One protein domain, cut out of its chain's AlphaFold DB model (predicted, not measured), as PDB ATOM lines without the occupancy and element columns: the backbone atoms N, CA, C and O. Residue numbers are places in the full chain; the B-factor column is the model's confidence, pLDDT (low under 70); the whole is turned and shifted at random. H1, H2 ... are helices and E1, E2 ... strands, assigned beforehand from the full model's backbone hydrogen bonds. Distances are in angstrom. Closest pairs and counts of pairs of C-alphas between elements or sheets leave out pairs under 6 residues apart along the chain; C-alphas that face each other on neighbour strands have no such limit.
ATOM      1  N   ARG A   3      28.052 -58.715  17.289       44.69
ATOM      2  CA  ARG A   3      29.493 -58.932  17.216       44.69
ATOM      3  C   ARG A   3      29.992 -58.327  15.902       44.69
ATOM      4  O   ARG A   3      29.601 -58.775  14.828       44.69
ATOM      5  N   LEU A   4      30.784 -57.267  15.990       59.00
ATOM      6  CA  LEU A   4      31.479 -56.632  14.878       59.00
ATOM      7  C   LEU A   4      32.436 -57.635  14.219       59.00
ATOM      8  O   LEU A   4      32.820 -58.632  14.831       59.00
ATOM      9  N   ALA A   5      32.872 -57.353  12.988       59.56
ATOM     10  CA  ALA A   5      33.888 -58.158  12.299       59.56
ATOM     11  C   ALA A   5      35.221 -58.224  13.078       59.56
ATOM     12  O   ALA A   5      35.982 -59.175  12.926       59.56
ATOM     13  N   THR A   6      35.462 -57.255  13.969       63.44
ATOM     14  CA  THR A   6      36.569 -57.219  14.940       63.44
ATOM     15  C   THR A   6      36.383 -58.174  16.125       63.44
ATOM     16  O   THR A   6      37.302 -58.375  16.911       63.44
ATOM     17  N   GLY A   7      35.202 -58.776  16.275       54.16
ATOM     18  CA  GLY A   7      34.841 -59.636  17.397       54.16
ATOM     19  C   GLY A   7      34.210 -58.908  18.589       54.16
ATOM     20  O   GLY A   7      33.800 -59.588  19.529       54.16
ATOM     21  N   GLU A   8      34.093 -57.579  18.546       62.12
ATOM     22  CA  GLU A   8      33.565 -56.745  19.636       62.12
ATOM     23  C   GLU A   8      32.045 -56.611  19.600       62.12
ATOM     24  O   GLU A   8      31.433 -56.620  18.540       62.12
ATOM     25  N   TRP A   9      31.410 -56.440  20.754       59.06
ATOM     26  CA  TRP A   9      29.967 -56.230  20.821       59.06
ATOM     27  C   TRP A   9      29.633 -54.741  20.771       59.06
ATOM     28  O   TRP A   9      29.986 -54.006  21.689       59.06
ATOM     29  N   SER A  10      28.907 -54.300  19.741       63.06
ATOM     30  CA  SER A  10      28.434 -52.915  19.652       63.06
ATOM     31  C   SER A  10      26.997 -52.775  20.158       63.06
ATOM     32  O   SER A  10      26.134 -53.625  19.905       63.06
ATOM     33  N   ARG A  11      26.760 -51.684  20.893       65.06
ATOM     34  CA  ARG A  11      25.437 -51.205  21.331       65.06
ATOM     35  C   ARG A  11      25.039 -49.896  20.640       65.06
ATOM     36  O   ARG A  11      24.020 -49.312  20.995       65.06
ATOM     37  N   PHE A  12      25.854 -49.417  19.702       71.50
ATOM     38  CA  PHE A  12      25.581 -48.177  18.987       71.50
ATOM     39  C   PHE A  12      24.466 -48.377  17.958       71.50
ATOM     40  O   PHE A  12      24.327 -49.485  17.434       71.50
ATOM     41  N   PRO A  13      23.661 -47.335  17.690       74.69
ATOM     42  CA  PRO A  13      22.682 -47.380  16.613       74.69
ATOM     43  C   PRO A  13      23.347 -47.667  15.269       74.69
ATOM     44  O   PRO A  13      24.491 -47.274  15.037       74.69
ATOM     45  N   LEU A  14      22.620 -48.376  14.402       82.75
ATOM     46  CA  LEU A  14      23.019 -48.583  13.010       82.75
ATOM     47  C   LEU A  14      23.033 -47.254  12.260       82.75
ATOM     48  O   LEU A  14      23.912 -47.032  11.434       82.75
ATOM     49  N   ASP A  15      22.070 -46.392  12.578       84.69
ATOM     50  CA  ASP A  15      21.981 -45.040  12.053       84.69
ATOM     51  C   ASP A  15      21.345 -44.111  13.093       84.69
ATOM     52  O   ASP A  15      20.470 -44.517  13.866       84.69
ATOM     53  N   ALA A  16      21.803 -42.867  13.126       87.06
ATOM     54  CA  ALA A  16      21.245 -41.817  13.959       87.06
ATOM     55  C   ALA A  16      21.325 -40.490  13.205       87.06
ATOM     56  O   ALA A  16      22.409 -40.026  12.853       87.06
ATOM     57  N   LEU A  17      20.170 -39.865  13.003       89.12
ATOM     58  CA  LEU A  17      20.046 -38.588  12.315       89.12
ATOM     59  C   LEU A  17      19.383 -37.584  13.247       89.12
ATOM     60  O   LEU A  17      18.292 -37.832  13.753       89.12
ATOM     61  N   ILE A  18      20.028 -36.435  13.424       91.12
ATOM     62  CA  ILE A  18      19.393 -35.220  13.930       91.12
ATOM     63  C   ILE A  18      19.482 -34.208  12.803       91.12
ATOM     64  O   ILE A  18      20.576 -33.882  12.344       91.12
ATOM     65  N   GLN A  19      18.333 -33.734  12.345       91.56
ATOM     66  CA  GLN A  19      18.250 -32.742  11.290       91.56
ATOM     67  C   GLN A  19      17.300 -31.635  11.718       91.56
ATOM     68  O   GLN A  19      16.141 -31.901  12.014       91.56
ATOM     69  N   SER A  20      17.792 -30.404  11.679       87.00
ATOM     70  CA  SER A  20      16.987 -29.202  11.868       87.00
ATOM     71  C   SER A  20      16.857 -28.465  10.549       87.00
ATOM     72  O   SER A  20      17.845 -28.273   9.835       87.00
ATOM     73  N   ASN A  21      15.639 -28.064  10.208       85.12
ATOM     74  CA  ASN A  21      15.363 -27.173   9.090       85.12
ATOM     75  C   ASN A  21      14.274 -26.158   9.495       85.12
ATOM     76  O   ASN A  21      13.817 -26.162  10.634       85.12
ATOM     77  N   TRP A  22      13.893 -25.257   8.586       76.69
ATOM     78  CA  TRP A  22      12.896 -24.220   8.885       76.69
ATOM     79  C   TRP A  22      11.476 -24.766   9.107       76.69
ATOM     80  O   TRP A  22      10.705 -24.141   9.828       76.69
ATOM     81  N   ASP A  23      11.146 -25.916   8.517       82.38
ATOM     82  CA  ASP A  23       9.799 -26.497   8.509       82.38
ATOM     83  C   ASP A  23       9.607 -27.576   9.590       82.38
ATOM     84  O   ASP A  23       8.489 -27.816  10.042       82.38
ATOM     85  N   ALA A  24      10.678 -28.268   9.989       87.00
ATOM     86  CA  ALA A  24      10.663 -29.318  10.993       87.00
ATOM     87  C   ALA A  24      12.060 -29.672  11.528       87.00
ATOM     88  O   ALA A  24      13.051 -29.732  10.794       87.00
ATOM     89  N   ASP A  25      12.087 -30.069  12.796       91.94
ATOM     90  CA  ASP A  25      13.194 -30.804  13.398       91.94
ATOM     91  C   ASP A  25      12.882 -32.301  13.376       91.94
ATOM     92  O   ASP A  25      11.786 -32.721  13.736       91.94
ATOM     93  N   THR A  26      13.832 -33.132  12.956       93.00
ATOM     94  CA  THR A  26      13.682 -34.590  12.911       93.00
ATOM     95  C   THR A  26      14.808 -35.271  13.676       93.00
ATOM     96  O   THR A  26      15.984 -34.962  13.493       93.00
ATOM     97  N   LEU A  27      14.432 -36.256  14.489       93.06
ATOM     98  CA  LEU A  27      15.317 -37.224  15.117       93.06
ATOM     99  C   LEU A  27      14.946 -38.624  14.613       93.06
ATOM    100  O   LEU A  27      13.810 -39.063  14.788       93.06
ATOM    101  N   CYS A  28      15.904 -39.342  14.039       91.56
ATOM    102  CA  CYS A  28      15.763 -40.751  13.680       91.56
ATOM    103  C   CYS A  28      16.832 -41.574  14.392       91.56
ATOM    104  O   CYS A  28      17.994 -41.174  14.442       91.56
ATOM    105  N   VAL A  29      16.453 -42.748  14.888       90.06
ATOM    106  CA  VAL A  29      17.388 -43.744  15.416       90.06
ATOM    107  C   VAL A  29      17.000 -45.104  14.865       90.06
ATOM    108  O   VAL A  29      15.857 -45.530  15.019       90.06
ATOM    109  N   ALA A  30      17.952 -45.800  14.252       87.81
ATOM    110  CA  ALA A  30      17.769 -47.148  13.738       87.81
ATOM    111  C   ALA A  30      18.680 -48.145  14.462       87.81
ATOM    112  O   ALA A  30      19.852 -47.892  14.746       87.81
ATOM    113  N   GLN A  31      18.120 -49.312  14.737       81.88
ATOM    114  CA  GLN A  31      18.760 -50.504  15.270       81.88
ATOM    115  C   GLN A  31      18.342 -51.695  14.397       81.88
ATOM    116  O   GLN A  31      17.440 -51.601  13.565       81.88
ATOM    117  N   GLU A  32      19.005 -52.838  14.553       80.50
ATOM    118  CA  GLU A  32      18.641 -54.034  13.790       80.50
ATOM    119  C   GLU A  32      17.206 -54.470  14.123       80.50
ATOM    120  O   GLU A  32      16.911 -54.846  15.257       80.50
ATOM    121  N   GLY A  33      16.316 -54.391  13.130       80.56
ATOM    122  CA  GLY A  33      14.909 -54.759  13.265       80.56
ATOM    123  C   GLY A  33      14.031 -53.754  14.013       80.56
ATOM    124  O   GLY A  33      12.889 -54.097  14.304       80.56
ATOM    125  N   PHE A  34      14.532 -52.553  14.325       87.25
ATOM    126  CA  PHE A  34      13.767 -51.505  15.002       87.25
ATOM    127  C   PHE A  34      14.210 -50.105  14.567       87.25
ATOM    128  O   PHE A  34      15.402 -49.803  14.566       87.25
ATOM    129  N   SER A  35      13.269 -49.209  14.290       90.44
ATOM    130  CA  SER A  35      13.561 -47.789  14.086       90.44
ATOM    131  C   SER A  35      12.556 -46.894  14.791       90.44
ATOM    132  O   SER A  35      11.374 -47.213  14.878       90.44
ATOM    133  N   LEU A  36      13.036 -45.749  15.262       93.00
ATOM    134  CA  LEU A  36      12.230 -44.696  15.857       93.00
ATOM    135  C   LEU A  36      12.439 -43.403  15.083       93.00
ATOM    136  O   LEU A  36      13.573 -43.032  14.771       93.00
ATOM    137  N   ARG A  37      11.339 -42.706  14.822       94.94
ATOM    138  CA  ARG A  37      11.340 -41.381  14.216       94.94
ATOM    139  C   ARG A  37      10.512 -40.431  15.061       94.94
ATOM    140  O   ARG A  37       9.408 -40.764  15.477       94.94
ATOM    141  N   LEU A  38      11.049 -39.244  15.290       95.88
ATOM    142  CA  LEU A  38      10.378 -38.125  15.929       95.88
ATOM    143  C   LEU A  38      10.529 -36.912  15.018       95.88
ATOM    144  O   LEU A  38      11.627 -36.627  14.549       95.88
ATOM    145  N   ALA A  39       9.431 -36.213  14.767       95.12
ATOM    146  CA  ALA A  39       9.406 -34.964  14.027       95.12
ATOM    147  C   ALA A  39       8.684 -33.900  14.856       95.12
ATOM    148  O   ALA A  39       7.626 -34.167  15.423       95.12
ATOM    149  N   ILE A  40       9.255 -32.704  14.927       95.19
ATOM    150  CA  ILE A  40       8.645 -31.529  15.542       95.19
ATOM    151  C   ILE A  40       8.414 -30.524  14.428       95.19
ATOM    152  O   ILE A  40       9.365 -30.058  13.808       95.19
ATOM    153  N   THR A  41       7.155 -30.197  14.180       95.81
ATOM    154  CA  THR A  41       6.743 -29.244  13.154       95.81
ATOM    155  C   THR A  41       6.149 -28.024  13.852       95.81
ATOM    156  O   THR A  41       5.065 -28.143  14.437       95.81
ATOM    157  N   PRO A  42       6.828 -26.862  13.851       93.44
ATOM    158  CA  PRO A  42       6.203 -25.619  14.276       93.44
ATOM    159  C   PRO A  42       5.053 -25.283  13.319       93.44
ATOM    160  O   PRO A  42       5.219 -25.293  12.103       93.44
ATOM    161  N   GLU A  43       3.870 -25.007  13.863       92.00
ATOM    162  CA  GLU A  43       2.732 -24.523  13.073       92.00
ATOM    163  C   GLU A  43       2.747 -22.991  12.996       92.00
ATOM    164  O   GLU A  43       2.445 -22.411  11.956       92.00
ATOM    165  N   ASP A  44       3.111 -22.341  14.104       92.06
ATOM    166  CA  ASP A  44       3.327 -20.900  14.226       92.06
ATOM    167  C   ASP A  44       4.179 -20.595  15.477       92.06
ATOM    168  O   ASP A  44       4.833 -21.477  16.034       92.06
ATOM    169  N   SER A  45       4.201 -19.335  15.927       90.50
ATOM    170  CA  SER A  45       4.990 -18.900  17.084       90.50
ATOM    171  C   SER A  45       4.496 -19.424  18.437       90.50
ATOM    172  O   SER A  45       5.218 -19.282  19.425       90.50
ATOM    173  N   SER A  46       3.296 -20.002  18.519       94.31
ATOM    174  CA  SER A  46       2.728 -20.523  19.763       94.31
ATOM    175  C   SER A  46       2.268 -21.975  19.678       94.31
ATOM    176  O   SER A  46       1.879 -22.536  20.703       94.31
ATOM    177  N   ARG A  47       2.328 -22.612  18.503       96.06
ATOM    178  CA  ARG A  47       1.863 -23.985  18.284       96.06
ATOM    179  C   ARG A  47       2.904 -24.854  17.601       96.06
ATOM    180  O   ARG A  47       3.567 -24.439  16.654       96.06
ATOM    181  N   ALA A  48       2.987 -26.101  18.049       95.62
ATOM    182  CA  ALA A  48       3.818 -27.119  17.428       95.62
ATOM    183  C   ALA A  48       3.137 -28.484  17.482       95.62
ATOM    184  O   ALA A  48       2.452 -28.828  18.448       95.62
ATOM    185  N   THR A  49       3.384 -29.283  16.454       96.81
ATOM    186  CA  THR A  49       2.983 -30.682  16.398       96.81
ATOM    187  C   THR A  49       4.220 -31.563  16.552       96.81
ATOM    188  O   THR A  49       5.201 -31.406  15.830       96.81
ATOM    189  N   ILE A  50       4.173 -32.502  17.495       96.44
ATOM    190  CA  ILE A  50       5.193 -33.531  17.697       96.44
ATOM    191  C   ILE A  50       4.612 -34.851  17.202       96.44
ATOM    192  O   ILE A  50       3.637 -35.353  17.763       96.44
ATOM    193  N   ALA A  51       5.208 -35.417  16.160       96.31
ATOM    194  CA  ALA A  51       4.834 -36.705  15.601       96.31
ATOM    195  C   ALA A  51       5.918 -37.736  15.925       96.31
ATOM    196  O   ALA A  51       7.106 -37.474  15.732       96.31
ATOM    197  N   VAL A  52       5.525 -38.907  16.419       96.31
ATOM    198  CA  VAL A  52       6.443 -39.994  16.771       96.31
ATOM    199  C   VAL A  52       5.948 -41.298  16.165       96.31
ATOM    200  O   VAL A  52       4.753 -41.579  16.170       96.31
ATOM    201  N   GLN A  53       6.877 -42.093  15.652       95.31
ATOM    202  CA  GLN A  53       6.619 -43.381  15.028       95.31
ATOM    203  C   GLN A  53       7.681 -44.379  15.479       95.31
ATOM    204  O   GLN A  53       8.867 -44.046  15.567       95.31
ATOM    205  N   ALA A  54       7.248 -45.610  15.731       93.56
ATOM    206  CA  ALA A  54       8.130 -46.752  15.893       93.56
ATOM    207  C   ALA A  54       7.815 -47.793  14.816       93.56
ATOM    208  O   ALA A  54       6.660 -48.042  14.477       93.56
ATOM    209  N   GLU A  55       8.856 -48.419  14.292       91.50
ATOM    210  CA  GLU A  55       8.758 -49.510  13.331       91.50
ATOM    211  C   GLU A  55       9.599 -50.676  13.829       91.50
ATOM    212  O   GLU A  55      10.721 -50.488  14.300       91.50
ATOM    213  N   SER A  56       9.045 -51.881  13.741       87.56
ATOM    214  CA  SER A  56       9.706 -53.118  14.131       87.56
ATOM    215  C   SER A  56       9.577 -54.140  13.011       87.56
ATOM    216  O   SER A  56       8.476 -54.505  12.610       87.56
ATOM    217  N   THR A  57      10.706 -54.640  12.514       79.75
ATOM    218  CA  THR A  57      10.744 -55.639  11.432       79.75
ATOM    219  C   THR A  57      10.417 -57.043  11.936       79.75
ATOM    220  O   THR A  57       9.923 -57.886  11.189       79.75
ATOM    221  N   TYR A  58      10.695 -57.309  13.212       78.81
ATOM    222  CA  TYR A  58      10.396 -58.582  13.855       78.81
ATOM    223  C   TYR A  58       9.230 -58.426  14.821       78.81
ATOM    224  O   TYR A  58       8.967 -57.337  15.336       78.81
ATOM    225  N   ASN A  59       8.557 -59.539  15.104       68.06
ATOM    226  CA  ASN A  59       7.574 -59.588  16.175       68.06
ATOM    227  C   ASN A  59       8.343 -59.581  17.506       68.06
ATOM    228  O   ASN A  59       8.800 -60.624  17.975       68.06
ATOM    229  N   THR A  60       8.593 -58.390  18.046       65.75
ATOM    230  CA  THR A  60       9.298 -58.220  19.319       65.75
ATOM    231  C   THR A  60       8.281 -58.170  20.454       65.75
ATOM    232  O   THR A  60       7.178 -57.647  20.303       65.75
ATOM    233  N   THR A  61       8.638 -58.728  21.608       71.25
ATOM    234  CA  THR A  61       7.865 -58.560  22.849       71.25
ATOM    235  C   THR A  61       8.212 -57.256  23.570       71.25
ATOM    236  O   THR A  61       7.687 -56.987  24.650       71.25
ATOM    237  N   ASP A  62       9.132 -56.471  23.010       77.12
ATOM    238  CA  ASP A  62       9.653 -55.270  23.639       77.12
ATOM    239  C   ASP A  62       8.626 -54.144  23.544       77.12
ATOM    240  O   ASP A  62       8.023 -53.884  22.504       77.12
ATOM    241  N   SER A  63       8.416 -53.460  24.664       85.38
ATOM    242  CA  SER A  63       7.501 -52.327  24.718       85.38
ATOM    243  C   SER A  63       8.250 -51.034  24.422       85.38
ATOM    244  O   SER A  63       9.234 -50.710  25.093       85.38
ATOM    245  N   CYS A  64       7.763 -50.268  23.449       88.44
ATOM    246  CA  CYS A  64       8.300 -48.960  23.108       88.44
ATOM    247  C   CYS A  64       7.413 -47.851  23.687       88.44
ATOM    248  O   CYS A  64       6.187 -47.953  23.667       88.44
ATOM    249  N   PHE A  65       8.028 -46.788  24.208       93.12
ATOM    250  CA  PHE A  65       7.308 -45.650  24.776       93.12
ATOM    251  C   PHE A  65       7.931 -44.336  24.328       93.12
ATOM    252  O   PHE A  65       9.148 -44.161  24.403       93.12
ATOM    253  N   PHE A  66       7.078 -43.386  23.962       94.69
ATOM    254  CA  PHE A  66       7.438 -41.983  23.892       94.69
ATOM    255  C   PHE A  66       7.232 -41.347  25.271       94.69
ATOM    256  O   PHE A  66       6.111 -41.281  25.773       94.69
ATOM    257  N   ASN A  67       8.326 -40.902  25.893       94.62
ATOM    258  CA  ASN A  67       8.288 -40.149  27.143       94.62
ATOM    259  C   ASN A  67       8.484 -38.665  26.833       94.62
ATOM    260  O   ASN A  67       9.555 -38.260  26.385       94.62
ATOM    261  N   PHE A  68       7.458 -37.868  27.099       93.81
ATOM    262  CA  PHE A  68       7.431 -36.432  26.894       93.81
ATOM    263  C   PHE A  68       7.484 -35.714  28.253       93.81
ATOM    264  O   PHE A  68       6.466 -35.630  28.951       93.81
ATOM    265  N   PRO A  69       8.675 -35.254  28.685       93.62
ATOM    266  CA  PRO A  69       8.822 -34.529  29.937       93.62
ATOM    267  C   PRO A  69       8.270 -33.103  29.814       93.62
ATOM    268  O   PRO A  69       8.558 -32.378  28.865       93.62
ATOM    269  N   LEU A  70       7.511 -32.692  30.821       93.69
ATOM    270  CA  LEU A  70       6.894 -31.384  30.975       93.69
ATOM    271  C   LEU A  70       7.536 -30.675  32.166       93.69
ATOM    272  O   LEU A  70       7.534 -31.190  33.289       93.69
ATOM    273  N   ILE A  71       8.061 -29.477  31.926       91.31
ATOM    274  CA  ILE A  71       8.614 -28.638  32.988       91.31
ATOM    275  C   ILE A  71       7.445 -28.021  33.758       91.31
ATOM    276  O   ILE A  71       6.697 -27.192  33.239       91.31
ATOM    277  N   LEU A  72       7.284 -28.449  35.006       92.75
ATOM    278  CA  LEU A  72       6.213 -28.035  35.903       92.75
ATOM    279  C   LEU A  72       6.833 -27.474  37.180       92.75
ATOM    280  O   LEU A  72       7.778 -28.048  37.709       92.75
ATOM    281  N   SER A  73       6.295 -26.365  37.687       91.25
ATOM    282  CA  SER A  73       6.727 -25.821  38.980       91.25
ATOM    283  C   SER A  73       5.786 -26.264  40.103       91.25
ATOM    284  O   SER A  73       4.563 -26.250  39.904       91.25
ATOM    285  N   PRO A  74       6.314 -26.583  41.293       93.12
ATOM    286  CA  PRO A  74       5.498 -26.856  42.470       93.12
ATOM    287  C   PRO A  74       4.581 -25.678  42.827       93.12
ATOM    288  O   PRO A  74       4.850 -24.519  42.515       93.12
ATOM    289  N   GLY A  75       3.451 -25.981  43.460       91.81
ATOM    290  CA  GLY A  75       2.414 -25.017  43.827       91.81
ATOM    291  C   GLY A  75       1.452 -24.645  42.696       91.81
ATOM    292  O   GLY A  75       0.387 -24.095  42.978       91.81
ATOM    293  N   ASN A  76       1.776 -24.978  41.445       93.88
ATOM    294  CA  ASN A  76       0.909 -24.715  40.300       93.88
ATOM    295  C   ASN A  76      -0.287 -25.644  40.217       93.88
ATOM    296  O   ASN A  76      -0.297 -26.744  40.761       93.88
ATOM    297  N   GLU A  77      -1.279 -25.200  39.458       95.81
ATOM    298  CA  GLU A  77      -2.426 -26.010  39.085       95.81
ATOM    299  C   GLU A  77      -2.182 -26.650  37.711       95.81
ATOM    300  O   GLU A  77      -1.910 -25.958  36.725       95.81
ATOM    301  N   LEU A  78      -2.275 -27.976  37.657       96.88
ATOM    302  CA  LEU A  78      -2.357 -28.764  36.434       96.88
ATOM    303  C   LEU A  78      -3.827 -29.081  36.167       96.88
ATOM    304  O   LEU A  78      -4.509 -29.624  37.034       96.88
ATOM    305  N   ARG A  79      -4.317 -28.772  34.971       96.94
ATOM    306  CA  ARG A  79      -5.693 -29.057  34.555       96.94
ATOM    307  C   ARG A  79      -5.699 -30.182  33.535       96.94
ATOM    308  O   ARG A  79      -4.907 -30.152  32.598       96.94
ATOM    309  N   SER A  80      -6.586 -31.153  33.708       96.94
ATOM    310  CA  SER A  80      -6.842 -32.182  32.702       96.94
ATOM    311  C   SER A  80      -8.003 -31.788  31.793       96.94
ATOM    312  O   SER A  80      -8.924 -31.082  32.208       96.94
ATOM    313  N   GLY A  81      -7.996 -32.288  30.557       94.44
ATOM    314  CA  GLY A  81      -9.105 -32.151  29.605       94.44
ATOM    315  C   GLY A  81     -10.419 -32.763  30.108       94.44
ATOM    316  O   GLY A  81     -11.494 -32.382  29.658       94.44
ATOM    317  N   ALA A  82     -10.362 -33.641  31.117       93.50
ATOM    318  CA  ALA A  82     -11.541 -34.158  31.817       93.50
ATOM    319  C   ALA A  82     -12.178 -33.147  32.799       93.50
ATOM    320  O   ALA A  82     -13.127 -33.493  33.504       93.50
ATOM    321  N   GLY A  83     -11.650 -31.920  32.889       92.88
ATOM    322  CA  GLY A  83     -12.172 -30.847  33.738       92.88
ATOM    323  C   GLY A  83     -11.739 -30.929  35.203       92.88
ATOM    324  O   GLY A  83     -12.310 -30.237  36.044       92.88
ATOM    325  N   LYS A  84     -10.748 -31.770  35.534       95.19
ATOM    326  CA  LYS A  84     -10.186 -31.856  36.888       95.19
ATOM    327  C   LYS A  84      -8.917 -31.023  37.013       95.19
ATOM    328  O   LYS A  84      -8.074 -31.020  36.120       95.19
ATOM    329  N   SER A  85      -8.770 -30.382  38.164       95.81
ATOM    330  CA  SER A  85      -7.570 -29.649  38.551       95.81
ATOM    331  C   SER A  85      -6.796 -30.392  39.633       95.81
ATOM    332  O   SER A  85      -7.387 -30.948  40.558       95.81
ATOM    333  N   TYR A  86      -5.473 -30.339  39.545       96.12
ATOM    334  CA  TYR A  86      -4.548 -30.968  40.476       96.12
ATOM    335  C   TYR A  86      -3.506 -29.948  40.920       96.12
ATOM    336  O   TYR A  86      -2.879 -29.287  40.091       96.12
ATOM    337  N   LYS A  87      -3.300 -29.816  42.232       96.31
ATOM    338  CA  LYS A  87      -2.234 -28.971  42.771       96.31
ATOM    339  C   LYS A  87      -0.919 -29.746  42.741       96.31
ATOM    340  O   LYS A  87      -0.824 -30.827  43.310       96.31
ATOM    341  N   LEU A  88       0.091 -29.183  42.091       95.06
ATOM    342  CA  LEU A  88       1.405 -29.796  41.938       95.06
ATOM    343  C   LEU A  88       2.177 -29.693  43.254       95.06
ATOM    344  O   LEU A  88       2.672 -28.630  43.622       95.06
ATOM    345  N   GLY A  89       2.238 -30.800  43.987       93.38
ATOM    346  CA  GLY A  89       2.954 -30.917  45.256       93.38
ATOM    347  C   GLY A  89       3.828 -32.166  45.288       93.38
ATOM    348  O   GLY A  89       4.177 -32.715  44.248       93.38
ATOM    349  N   THR A  90       4.162 -32.628  46.489       91.56
ATOM    350  CA  THR A  90       4.910 -33.879  46.698       91.56
ATOM    351  C   THR A  90       4.082 -35.136  46.438       91.56
ATOM    352  O   THR A  90       4.649 -36.222  46.345       91.56
ATOM    353  N   GLU A  91       2.756 -35.007  46.383       92.81
ATOM    354  CA  GLU A  91       1.837 -36.127  46.192       92.81
ATOM    355  C   GLU A  91       1.902 -36.672  44.764       92.81
ATOM    356  O   GLU A  91       1.980 -35.909  43.796       92.81
ATOM    357  N   GLU A  92       1.857 -38.003  44.643       94.62
ATOM    358  CA  GLU A  92       1.829 -38.658  43.339       94.62
ATOM    359  C   GLU A  92       0.488 -38.391  42.649       94.62
ATOM    360  O   GLU A  92      -0.583 -38.724  43.157       94.62
ATOM    361  N   ILE A  93       0.564 -37.827  41.449       96.19
ATOM    362  CA  ILE A  93      -0.546 -37.679  40.521       96.19
ATOM    363  C   ILE A  93      -0.275 -38.630  39.364       96.19
ATOM    364  O   ILE A  93       0.659 -38.429  38.584       96.19
ATOM    365  N   ARG A  94      -1.122 -39.653  39.240       96.50
ATOM    366  CA  ARG A  94      -1.119 -40.578  38.109       96.50
ATOM    367  C   ARG A  94      -2.433 -40.464  37.355       96.50
ATOM    368  O   ARG A  94      -3.492 -40.749  37.911       96.50
ATOM    369  N   LEU A  95      -2.356 -40.054  36.095       96.06
ATOM    370  CA  LEU A  95      -3.514 -39.925  35.215       96.06
ATOM    371  C   LEU A  95      -3.354 -40.866  34.026       96.06
ATOM    372  O   LEU A  95      -2.271 -41.008  33.475       96.06
ATOM    373  N   THR A  96      -4.444 -41.492  33.621       93.88
ATOM    374  CA  THR A  96      -4.543 -42.329  32.420       93.88
ATOM    375  C   THR A  96      -5.718 -41.860  31.570       93.88
ATOM    376  O   THR A  96      -6.643 -41.250  32.119       93.88
ATOM    377  N   GLY A  97      -5.693 -42.136  30.262       85.69
ATOM    378  CA  GLY A  97      -6.729 -41.854  29.253       85.69
ATOM    379  C   GLY A  97      -7.977 -41.090  29.720       85.69
ATOM    380  O   GLY A  97      -8.100 -39.884  29.505       85.69
ATOM    381  N   LYS A  98      -8.900 -41.764  30.422       86.50
ATOM    382  CA  LYS A  98     -10.169 -41.166  30.890       86.50
ATOM    383  C   LYS A  98     -10.001 -39.985  31.859       86.50
ATOM    384  O   LYS A  98     -10.782 -39.043  31.814       86.50
ATOM    385  N   SER A  99      -9.024 -40.041  32.758       91.50
ATOM    386  CA  SER A  99      -8.740 -38.966  33.724       91.50
ATOM    387  C   SER A  99      -7.959 -37.796  33.118       91.50
ATOM    388  O   SER A  99      -8.111 -36.663  33.580       91.50
ATOM    389  N   LEU A 100      -7.180 -38.059  32.062       93.31
ATOM    390  CA  LEU A 100      -6.560 -37.020  31.240       93.31
ATOM    391  C   LEU A 100      -7.605 -36.287  30.400       93.31
ATOM    392  O   LEU A 100      -7.550 -35.070  30.288       93.31
ATOM    393  N   GLY A 101      -8.573 -37.009  29.830       94.00
ATOM    394  CA  GLY A 101      -9.581 -36.418  28.947       94.00
ATOM    395  C   GLY A 101      -8.975 -35.802  27.683       94.00
ATOM    396  O   GLY A 101      -9.473 -34.793  27.200       94.00
ATOM    397  N   GLY A 102      -7.876 -36.379  27.187       95.19
ATOM    398  CA  GLY A 102      -7.236 -35.990  25.926       95.19
ATOM    399  C   GLY A 102      -6.388 -34.717  25.969       95.19
ATOM    400  O   GLY A 102      -5.863 -34.329  24.930       95.19
ATOM    401  N   ALA A 103      -6.220 -34.064  27.123       96.50
ATOM    402  CA  ALA A 103      -5.356 -32.889  27.223       96.50
ATOM    403  C   ALA A 103      -4.795 -32.655  28.632       96.50
ATOM    404  O   ALA A 103      -5.374 -33.084  29.634       96.50
ATOM    405  N   LEU A 104      -3.690 -31.917  28.702       97.19
ATOM    406  CA  LEU A 104      -3.164 -31.313  29.927       97.19
ATOM    407  C   LEU A 104      -2.879 -29.835  29.693       97.19
ATOM    408  O   LEU A 104      -2.371 -29.464  28.641       97.19
ATOM    409  N   ALA A 105      -3.148 -28.999  30.689       96.44
ATOM    410  CA  ALA A 105      -2.838 -27.578  30.643       96.44
ATOM    411  C   ALA A 105      -2.224 -27.099  31.959       96.44
ATOM    412  O   ALA A 105      -2.664 -27.482  33.046       96.44
ATOM    413  N   CYS A 106      -1.229 -26.222  31.872       95.75
ATOM    414  CA  CYS A 106      -0.629 -25.559  33.026       95.75
ATOM    415  C   CYS A 106      -0.059 -24.203  32.605       95.75
ATOM    416  O   CYS A 106       0.525 -24.091  31.536       95.75
ATOM    417  N   ARG A 107      -0.216 -23.168  33.444       91.12
ATOM    418  CA  ARG A 107       0.414 -21.836  33.279       91.12
ATOM    419  C   ARG A 107       0.484 -21.318  31.824       91.12
ATOM    420  O   ARG A 107       1.538 -20.905  31.355       91.12
ATOM    421  N   GLY A 108      -0.648 -21.323  31.125       91.19
ATOM    422  CA  GLY A 108      -0.765 -20.736  29.787       91.19
ATOM    423  C   GLY A 108      -0.453 -21.683  28.630       91.19
ATOM    424  O   GLY A 108      -0.830 -21.366  27.516       91.19
ATOM    425  N   TRP A 109       0.122 -22.864  28.849       95.25
ATOM    426  CA  TRP A 109       0.248 -23.863  27.785       95.25
ATOM    427  C   TRP A 109      -0.776 -24.990  27.928       95.25
ATOM    428  O   TRP A 109      -1.311 -25.252  29.011       95.25
ATOM    429  N   GLU A 110      -1.043 -25.654  26.811       96.56
ATOM    430  CA  GLU A 110      -1.921 -26.809  26.690       96.56
ATOM    431  C   GLU A 110      -1.323 -27.818  25.704       96.56
ATOM    432  O   GLU A 110      -0.801 -27.443  24.653       96.56
ATOM    433  N   VAL A 111      -1.403 -29.101  26.050       96.81
ATOM    434  CA  VAL A 111      -0.980 -30.218  25.210       96.81
ATOM    435  C   VAL A 111      -2.151 -31.167  24.983       96.81
ATOM    436  O   VAL A 111      -2.743 -31.664  25.940       96.81
ATOM    437  N   ALA A 112      -2.475 -31.431  23.719       97.12
ATOM    438  CA  ALA A 112      -3.429 -32.457  23.323       97.12
ATOM    439  C   ALA A 112      -2.718 -33.811  23.234       97.12
ATOM    440  O   ALA A 112      -1.656 -33.927  22.614       97.12
ATOM    441  N   LEU A 113      -3.310 -34.822  23.862       96.00
ATOM    442  CA  LEU A 113      -2.722 -36.135  24.091       96.00
ATOM    443  C   LEU A 113      -3.612 -37.243  23.518       96.00
ATOM    444  O   LEU A 113      -4.840 -37.139  23.592       96.00
ATOM    445  N   PRO A 114      -3.017 -38.328  22.997       94.56
ATOM    446  CA  PRO A 114      -3.775 -39.485  22.550       94.56
ATOM    447  C   PRO A 114      -4.417 -40.228  23.744       94.56
ATOM    448  O   PRO A 114      -3.958 -40.084  24.883       94.56
ATOM    449  N   PRO A 115      -5.478 -41.025  23.519       92.38
ATOM    450  CA  PRO A 115      -6.194 -41.737  24.584       92.38
ATOM    451  C   PRO A 115      -5.325 -42.685  25.423       92.38
ATOM    452  O   PRO A 115      -5.625 -42.924  26.592       92.38
ATOM    453  N   GLU A 116      -4.255 -43.214  24.837       93.25
ATOM    454  CA  GLU A 116      -3.336 -44.181  25.442       93.25
ATOM    455  C   GLU A 116      -2.286 -43.509  26.336       93.25
ATOM    456  O   GLU A 116      -1.476 -44.193  26.961       93.25
ATOM    457  N   ALA A 117      -2.278 -42.174  26.397       95.94
ATOM    458  CA  ALA A 117      -1.342 -41.429  27.216       95.94
ATOM    459  C   ALA A 117      -1.554 -41.689  28.717       95.94
ATOM    460  O   ALA A 117      -2.674 -41.798  29.232       95.94
ATOM    461  N   GLU A 118      -0.437 -41.703  29.429       96.94
ATOM    462  CA  GLU A 118      -0.358 -41.707  30.880       96.94
ATOM    463  C   GLU A 118       0.420 -40.474  31.325       96.94
ATOM    464  O   GLU A 118       1.336 -40.029  30.638       96.94
ATOM    465  N   PHE A 119       0.087 -39.921  32.483       97.56
ATOM    466  CA  PHE A 119       0.829 -38.834  33.100       97.56
ATOM    467  C   PHE A 119       1.239 -39.209  34.516       97.56
ATOM    468  O   PHE A 119       0.443 -39.784  35.264       97.56
ATOM    469  N   LEU A 120       2.465 -38.838  34.879       96.62
ATOM    470  CA  LEU A 120       3.033 -39.028  36.205       96.62
ATOM    471  C   LEU A 120       3.682 -37.735  36.707       96.62
ATOM    472  O   LEU A 120       4.515 -37.136  36.025       96.62
ATOM    473  N   TRP A 121       3.346 -37.355  37.935       95.69
ATOM    474  CA  TRP A 121       4.014 -36.315  38.714       95.69
ATOM    475  C   TRP A 121       4.114 -36.748  40.183       95.69
ATOM    476  O   TRP A 121       3.189 -37.401  40.652       95.69
ATOM    477  N   PRO A 122       5.152 -36.347  40.936       94.69
ATOM    478  CA  PRO A 122       6.428 -35.829  40.449       94.69
ATOM    479  C   PRO A 122       7.300 -36.964  39.895       94.69
ATOM    480  O   PRO A 122       7.430 -38.019  40.516       94.69
ATOM    481  N   PHE A 123       7.939 -36.748  38.743       91.50
ATOM    482  CA  PHE A 123       8.960 -37.651  38.215       91.50
ATOM    483  C   PHE A 123      10.352 -37.062  38.454       91.50
ATOM    484  O   PHE A 123      10.664 -35.963  37.994       91.50
ATOM    485  N   TYR A 124      11.200 -37.802  39.169       88.44
ATOM    486  CA  TYR A 124      12.580 -37.405  39.448       88.44
ATOM    487  C   TYR A 124      13.502 -38.035  38.408       88.44
ATOM    488  O   TYR A 124      13.616 -39.260  38.325       88.44
ATOM    489  N   THR A 125      14.145 -37.200  37.596       76.94
ATOM    490  CA  THR A 125      15.072 -37.661  36.563       76.94
ATOM    491  C   THR A 125      16.349 -38.228  37.186       76.94
ATOM    492  O   THR A 125      16.790 -37.830  38.266       76.94
ATOM    493  N   TYR A 126      16.942 -39.210  36.508       74.19
ATOM    494  CA  TYR A 126      18.213 -39.795  36.923       74.19
ATOM    495  C   TYR A 126      19.350 -38.783  36.731       74.19
ATOM    496  O   TYR A 126      19.502 -38.239  35.637       74.19
ATOM    497  N   SER A 127      20.172 -38.573  37.764       67.31
ATOM    498  CA  SER A 127      21.401 -37.780  37.654       67.31
ATOM    499  C   SER A 127      22.609 -38.715  37.520       67.31
ATOM    500  O   SER A 127      22.982 -39.368  38.497       67.31
ATOM    501  N   PRO A 128      23.250 -38.802  36.338       63.66
ATOM    502  CA  PRO A 128      24.409 -39.675  36.141       63.66
ATOM    503  C   PRO A 128      25.674 -39.222  36.884       63.66
ATOM    504  O   PRO A 128      26.613 -40.009  36.983       63.66
ATOM    505  N   TYR A 129      25.718 -37.988  37.400       63.84
ATOM    506  CA  TYR A 129      26.948 -37.349  37.890       63.84
ATOM    507  C   TYR A 129      26.885 -36.885  39.362       63.84
ATOM    508  O   TYR A 129      27.626 -35.988  39.754       63.84
ATOM    509  N   GLY A 130      26.016 -37.477  40.191       62.66
ATOM    510  CA  GLY A 130      25.861 -37.128  41.614       62.66
ATOM    511  C   GLY A 130      26.310 -38.223  42.590       62.66
ATOM    512  O   GLY A 130      26.319 -39.405  42.250       62.66
ATOM    513  N   ALA A 131      26.635 -37.833  43.832       61.78
ATOM    514  CA  ALA A 131      26.871 -38.776  44.938       61.78
ATOM    515  C   ALA A 131      25.597 -39.561  45.315       61.78
ATOM    516  O   ALA A 131      25.669 -40.716  45.727       61.78
ATOM    517  N   GLU A 132      24.424 -38.954  45.114       61.41
ATOM    518  CA  GLU A 132      23.123 -39.617  45.176       61.41
ATOM    519  C   GLU A 132      22.599 -39.878  43.758       61.41
ATOM    520  O   GLU A 132      22.558 -38.977  42.921       61.41
ATOM    521  N   ARG A 133      22.162 -41.117  43.490       55.78
ATOM    522  CA  ARG A 133      21.671 -41.545  42.166       55.78
ATOM    523  C   ARG A 133      20.336 -40.906  41.754       55.78
ATOM    524  O   ARG A 133      20.077 -40.788  40.559       55.78
ATOM    525  N   VAL A 134      19.482 -40.534  42.715       63.53
ATOM    526  CA  VAL A 134      18.173 -39.892  42.475       63.53
ATOM    527  C   VAL A 134      17.839 -38.953  43.649       63.53
ATOM    528  O   VAL A 134      17.146 -39.370  44.582       63.53
ATOM    529  N   PRO A 135      18.337 -37.705  43.661       62.97
ATOM    530  CA  PRO A 135      17.956 -36.742  44.688       62.97
ATOM    531  C   PRO A 135      16.474 -36.363  44.528       62.97
ATOM    532  O   PRO A 135      16.045 -35.895  43.472       62.97
ATOM    533  N   LYS A 136      15.671 -36.558  45.582       75.06
ATOM    534  CA  LYS A 136      14.249 -36.166  45.603       75.06
ATOM    535  C   LYS A 136      14.113 -34.677  45.920       75.06
ATOM    536  O   LYS A 136      13.774 -34.302  47.038       75.06
ATOM    537  N   ASN A 137      14.395 -33.833  44.933       84.88
ATOM    538  CA  ASN A 137      14.128 -32.397  45.000       84.88
ATOM    539  C   ASN A 137      12.887 -32.067  44.163       84.88
ATOM    540  O   ASN A 137      12.914 -32.216  42.942       84.88
ATOM    541  N   LEU A 138      11.807 -31.626  44.814       88.94
ATOM    542  CA  LEU A 138      10.543 -31.319  44.144       88.94
ATOM    543  C   LEU A 138      10.682 -30.181  43.117       88.94
ATOM    544  O   LEU A 138      10.030 -30.225  42.081       88.94
ATOM    545  N   GLU A 139      11.570 -29.214  43.354       87.88
ATOM    546  CA  GLU A 139      11.855 -28.128  42.400       87.88
ATOM    547  C   GLU A 139      12.563 -28.625  41.129       87.88
ATOM    548  O   GLU A 139      12.533 -27.963  40.097       87.88
ATOM    549  N   ALA A 140      13.199 -29.799  41.195       86.69
ATOM    550  CA  ALA A 140      13.837 -30.454  40.054       86.69
ATOM    551  C   ALA A 140      12.955 -31.548  39.427       86.69
ATOM    552  O   ALA A 140      13.381 -32.209  38.476       86.69
ATOM    553  N   ALA A 141      11.752 -31.780  39.961       90.75
ATOM    554  CA  ALA A 141      10.832 -32.765  39.416       90.75
ATOM    555  C   ALA A 141      10.231 -32.286  38.090       90.75
ATOM    556  O   ALA A 141       9.997 -31.098  37.872       90.75
ATOM    557  N   VAL A 142       9.924 -33.239  37.216       93.12
ATOM    558  CA  VAL A 142       9.196 -33.000  35.967       93.12
ATOM    559  C   VAL A 142       7.891 -33.785  35.969       93.12
ATOM    560  O   VAL A 142       7.747 -34.786  36.674       93.12
ATOM    561  N   GLY A 143       6.916 -33.335  35.185       95.38
ATOM    562  CA  GLY A 143       5.795 -34.188  34.802       95.38
ATOM    563  C   GLY A 143       6.229 -35.045  33.626       95.38
ATOM    564  O   GLY A 143       6.904 -34.540  32.739       95.38
ATOM    565  N   VAL A 144       5.871 -36.322  33.581       96.00
ATOM    566  CA  VAL A 144       6.144 -37.153  32.398       96.00
ATOM    567  C   VAL A 144       4.832 -37.612  31.814       96.00
ATOM    568  O   VAL A 144       4.056 -38.282  32.491       96.00
ATOM    569  N   VAL A 145       4.611 -37.270  30.547       96.69
ATOM    570  CA  VAL A 145       3.614 -37.938  29.720       96.69
ATOM    571  C   VAL A 145       4.279 -39.133  29.051       96.69
ATOM    572  O   VAL A 145       5.318 -38.991  28.413       96.69
ATOM    573  N   ARG A 146       3.695 -40.314  29.196       96.44
ATOM    574  CA  ARG A 146       4.177 -41.560  28.610       96.44
ATOM    575  C   ARG A 146       3.130 -42.093  27.653       96.44
ATOM    576  O   ARG A 146       1.981 -42.273  28.042       96.44
ATOM    577  N   ILE A 147       3.527 -42.348  26.412       95.81
ATOM    578  CA  ILE A 147       2.636 -42.836  25.363       95.81
ATOM    579  C   ILE A 147       3.224 -44.128  24.787       95.81
ATOM    580  O   ILE A 147       4.379 -44.111  24.351       95.81
ATOM    581  N   PRO A 148       2.494 -45.256  24.810       94.62
ATOM    582  CA  PRO A 148       2.954 -46.483  24.169       94.62
ATOM    583  C   PRO A 148       3.037 -46.296  22.652       94.62
ATOM    584  O   PRO A 148       2.138 -45.719  22.049       94.62
ATOM    585  N   LEU A 149       4.110 -46.802  22.045       92.69
ATOM    586  CA  LEU A 149       4.272 -46.858  20.594       92.69
ATOM    587  C   LEU A 149       4.152 -48.313  20.134       92.69
ATOM    588  O   LEU A 149       4.818 -49.198  20.676       92.69
ATOM    589  N   SER A 150       3.338 -48.556  19.113       90.12
ATOM    590  CA  SER A 150       3.312 -49.820  18.382       90.12
ATOM    591  C   SER A 150       4.417 -49.842  17.326       90.12
ATOM    592  O   SER A 150       4.711 -48.834  16.694       90.12
ATOM    593  N   GLY A 151       5.029 -51.007  17.101       87.75
ATOM    594  CA  GLY A 151       6.041 -51.198  16.053       87.75
ATOM    595  C   GLY A 151       5.465 -51.346  14.638       87.75
ATOM    596  O   GLY A 151       6.136 -51.901  13.776       87.75
ATOM    597  N   ASN A 152       4.220 -50.923  14.411       88.44
ATOM    598  CA  ASN A 152       3.467 -51.075  13.159       88.44
ATOM    599  C   ASN A 152       3.585 -49.855  12.228       88.44
ATOM    600  O   ASN A 152       2.790 -49.723  11.299       88.44
ATOM    601  N   SER A 153       4.533 -48.954  12.497       87.94
ATOM    602  CA  SER A 153       4.735 -47.726  11.728       87.94
ATOM    603  C   SER A 153       3.532 -46.770  11.771       87.94
ATOM    604  O   SER A 153       3.378 -45.931  10.885       87.94
ATOM    605  N   GLU A 154       2.684 -46.825  12.800       92.31
ATOM    606  CA  GLU A 154       1.659 -45.800  13.012       92.31
ATOM    607  C   GLU A 154       2.258 -44.538  13.640       92.31
ATOM    608  O   GLU A 154       3.091 -44.590  14.548       92.31
ATOM    609  N   TRP A 155       1.825 -43.381  13.138       94.56
ATOM    610  CA  TRP A 155       2.207 -42.091  13.695       94.56
ATOM    611  C   TRP A 155       1.298 -41.723  14.856       94.56
ATOM    612  O   TRP A 155       0.085 -41.583  14.698       94.56
ATOM    613  N   ILE A 156       1.911 -41.462  16.002       95.31
ATOM    614  CA  ILE A 156       1.252 -40.840  17.139       95.31
ATOM    615  C   ILE A 156       1.596 -39.362  17.148       95.31
ATOM    616  O   ILE A 156       2.744 -38.974  16.947       95.31
ATOM    617  N   THR A 157       0.586 -38.532  17.387       95.88
ATOM    618  CA  THR A 157       0.731 -37.081  17.362       95.88
ATOM    619  C   THR A 157       0.366 -36.474  18.708       95.88
ATOM    620  O   THR A 157      -0.665 -36.801  19.292       95.88
ATOM    621  N   VAL A 158       1.199 -35.548  19.166       96.06
ATOM    622  CA  VAL A 158       0.971 -34.683  20.320       96.06
ATOM    623  C   VAL A 158       0.975 -33.244  19.823       96.06
ATOM    624  O   VAL A 158       1.888 -32.843  19.103       96.06
ATOM    625  N   LYS A 159      -0.038 -32.458  20.190       96.69
ATOM    626  CA  LYS A 159      -0.127 -31.049  19.775       96.69
ATOM    627  C   LYS A 159       0.093 -30.149  20.968       96.69
ATOM    628  O   LYS A 159      -0.603 -30.288  21.966       96.69
ATOM    629  N   PHE A 160       1.041 -29.235  20.857       95.25
ATOM    630  CA  PHE A 160       1.380 -28.283  21.898       95.25
ATOM    631  C   PHE A 160       0.950 -26.879  21.483       95.25
ATOM    632  O   PHE A 160       1.109 -26.489  20.328       95.25
ATOM    633  N   SER A 161       0.411 -26.125  22.434       96.00
ATOM    634  CA  SER A 161      -0.007 -24.743  22.234       96.00
ATOM    635  C   SER A 161       0.302 -23.895  23.460       96.00
ATOM    636  O   SER A 161       0.169 -24.355  24.594       96.00
ATOM    637  N   VAL A 162       0.687 -22.645  23.230       93.81
ATOM    638  CA  VAL A 162       0.880 -21.611  24.247       93.81
ATOM    639  C   VAL A 162      -0.166 -20.518  24.024       93.81
ATOM    640  O   VAL A 162      -0.429 -20.127  22.886       93.81
ATOM    641  N   LYS A 163      -0.795 -20.070  25.107       83.00
ATOM    642  CA  LYS A 163      -1.802 -19.005  25.150       83.00
ATOM    643  C   LYS A 163      -1.174 -17.685  25.570       83.00
ATOM    644  O   LYS A 163      -0.238 -17.716  26.401       83.00
TER     645      LYS A 163
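AT A GLANCE: This is residues 3 to 163 of the 163 residues of an uncharacterized protein of Candidatus Glassbacteria bacterium RIFCSPLOWO2_12_FULL_58_11 (UniProt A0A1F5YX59). A long, twisted sheet of nine strands has a smaller sheet of four strands partly face to face with it, in a loosely formed sandwich: E5 and E12 lie over the side of E4 and E13, while E1, E2 and E3 run on past the small sheet as a wing. The far end of the long sheet, with E9, E6 and E7, curls toward E8 of the small one, and the short helix H1 sits at that corner; at the other end residues 4 to 10 stick out as a free arm. The printed part has 161 residues with one named helix and thirteen named strands, in the order E1 to E8, H1, E9 to E13, and the class is mostly strand. The long sheet runs E1, E2, E3, E4, E13, E10, E9, E6, E7 and the small one E5, E12, E11, E8, both antiparallel throughout. The whole is only just compact, close to loose, with a radius of gyration of the C-alphas of 18.0 A and spans of 56 by 42 by 32 A.

IN THESE COORDINATES: Begin at Arg 3 and pass the unnamed residues 3 to 14. Find C-alpha 15 at (21.981, -45.040, 12.053), where E1 begins, residues 15 to 20, 16.6 A long. Next come E2, residues 25 to 31, 20.6 A; E3, residues 34 to 42, 27.0 A; and E4, residues 47 to 56, 30.5 A. E5, residues 64 to 70, spans 19.3 A and is followed by the short strands E6, residues 77 to 80, E7, residues 85 to 87, and E8, residues 93 to 96. H1, residues 97 to 100, begins at C-alpha 97, (-6.729, -41.854, 29.253). Then read E9, residues 103 to 106, E10, residues 109 to 112, and E11, residues 118 to 123, 12.5 A. E12, residues 142 to 149, spans 21.3 A, and E13, residues 152 to 162, spans 31.6 A to C-alpha 162 at (0.880, -21.611, 24.247).

HOW THE PARTS SIT: Start at edge strand E1 of the nine-strand sheet, where E1 to E4 form a meander, each strand the antiparallel neighbour of the one before. In the hairpin E1 and E2, look at N 17 and O 28, 2.9 A apart; in the hairpin E2 and E3, at N 27 and O 38, 2.8 A; in the hairpin E3 and E4, at N 39 and O 51, 2.8 A. E13 is the antiparallel neighbour of E4, with N 50 and O 158 within hydrogen-bond range at 2.8 A, and of E10, with N 110 and O 161 within hydrogen-bond range at 2.8 A. The hairpin E9 and E10 has N 111 and O 104 at 2.8 A. The pairing of E6 is staggered: residues 79 to 80 pair with E9, with N 79 and O 105 at 2.8 A, and residues 77 to 79 pair with E7, in a hairpin with N 78 and O 86 at 2.8 A. In the four-strand sheet, also twisted, E5 and E12 are antiparallel neighbours with N 68 and O 145 within hydrogen-bond range at 2.8 A; the hairpin E11 and E12 has N 120 and O 144 at 2.9 A, and the antiparallel neighbours E8 and E11 have N 95 and O 119 at 2.9 A. Between the sheets, the closest C-alphas of E4 and E5 are those of Val 52 and Phe 66, 7.5 A apart. E1 and E5 are apart. H1 only grazes each sheet, with its residues 97 to 100; it is too short for an O i to N i+4 pair, and its one O i to N i+3 pair is within hydrogen-bond range.

THE WHOLE: Look for the two C-alphas farthest apart at Thr 6 and Gly 83, 58.5 A. The printed part has no cut, and Lys 163 is the chain's last residue. The link from E11 to E12, residues 124 to 141, is long. Residues 4 to 10 stand free. The mean pLDDT of the printed part is 87.7; residues 3 to 11, 59 to 60 and 127 to 135 are under 70.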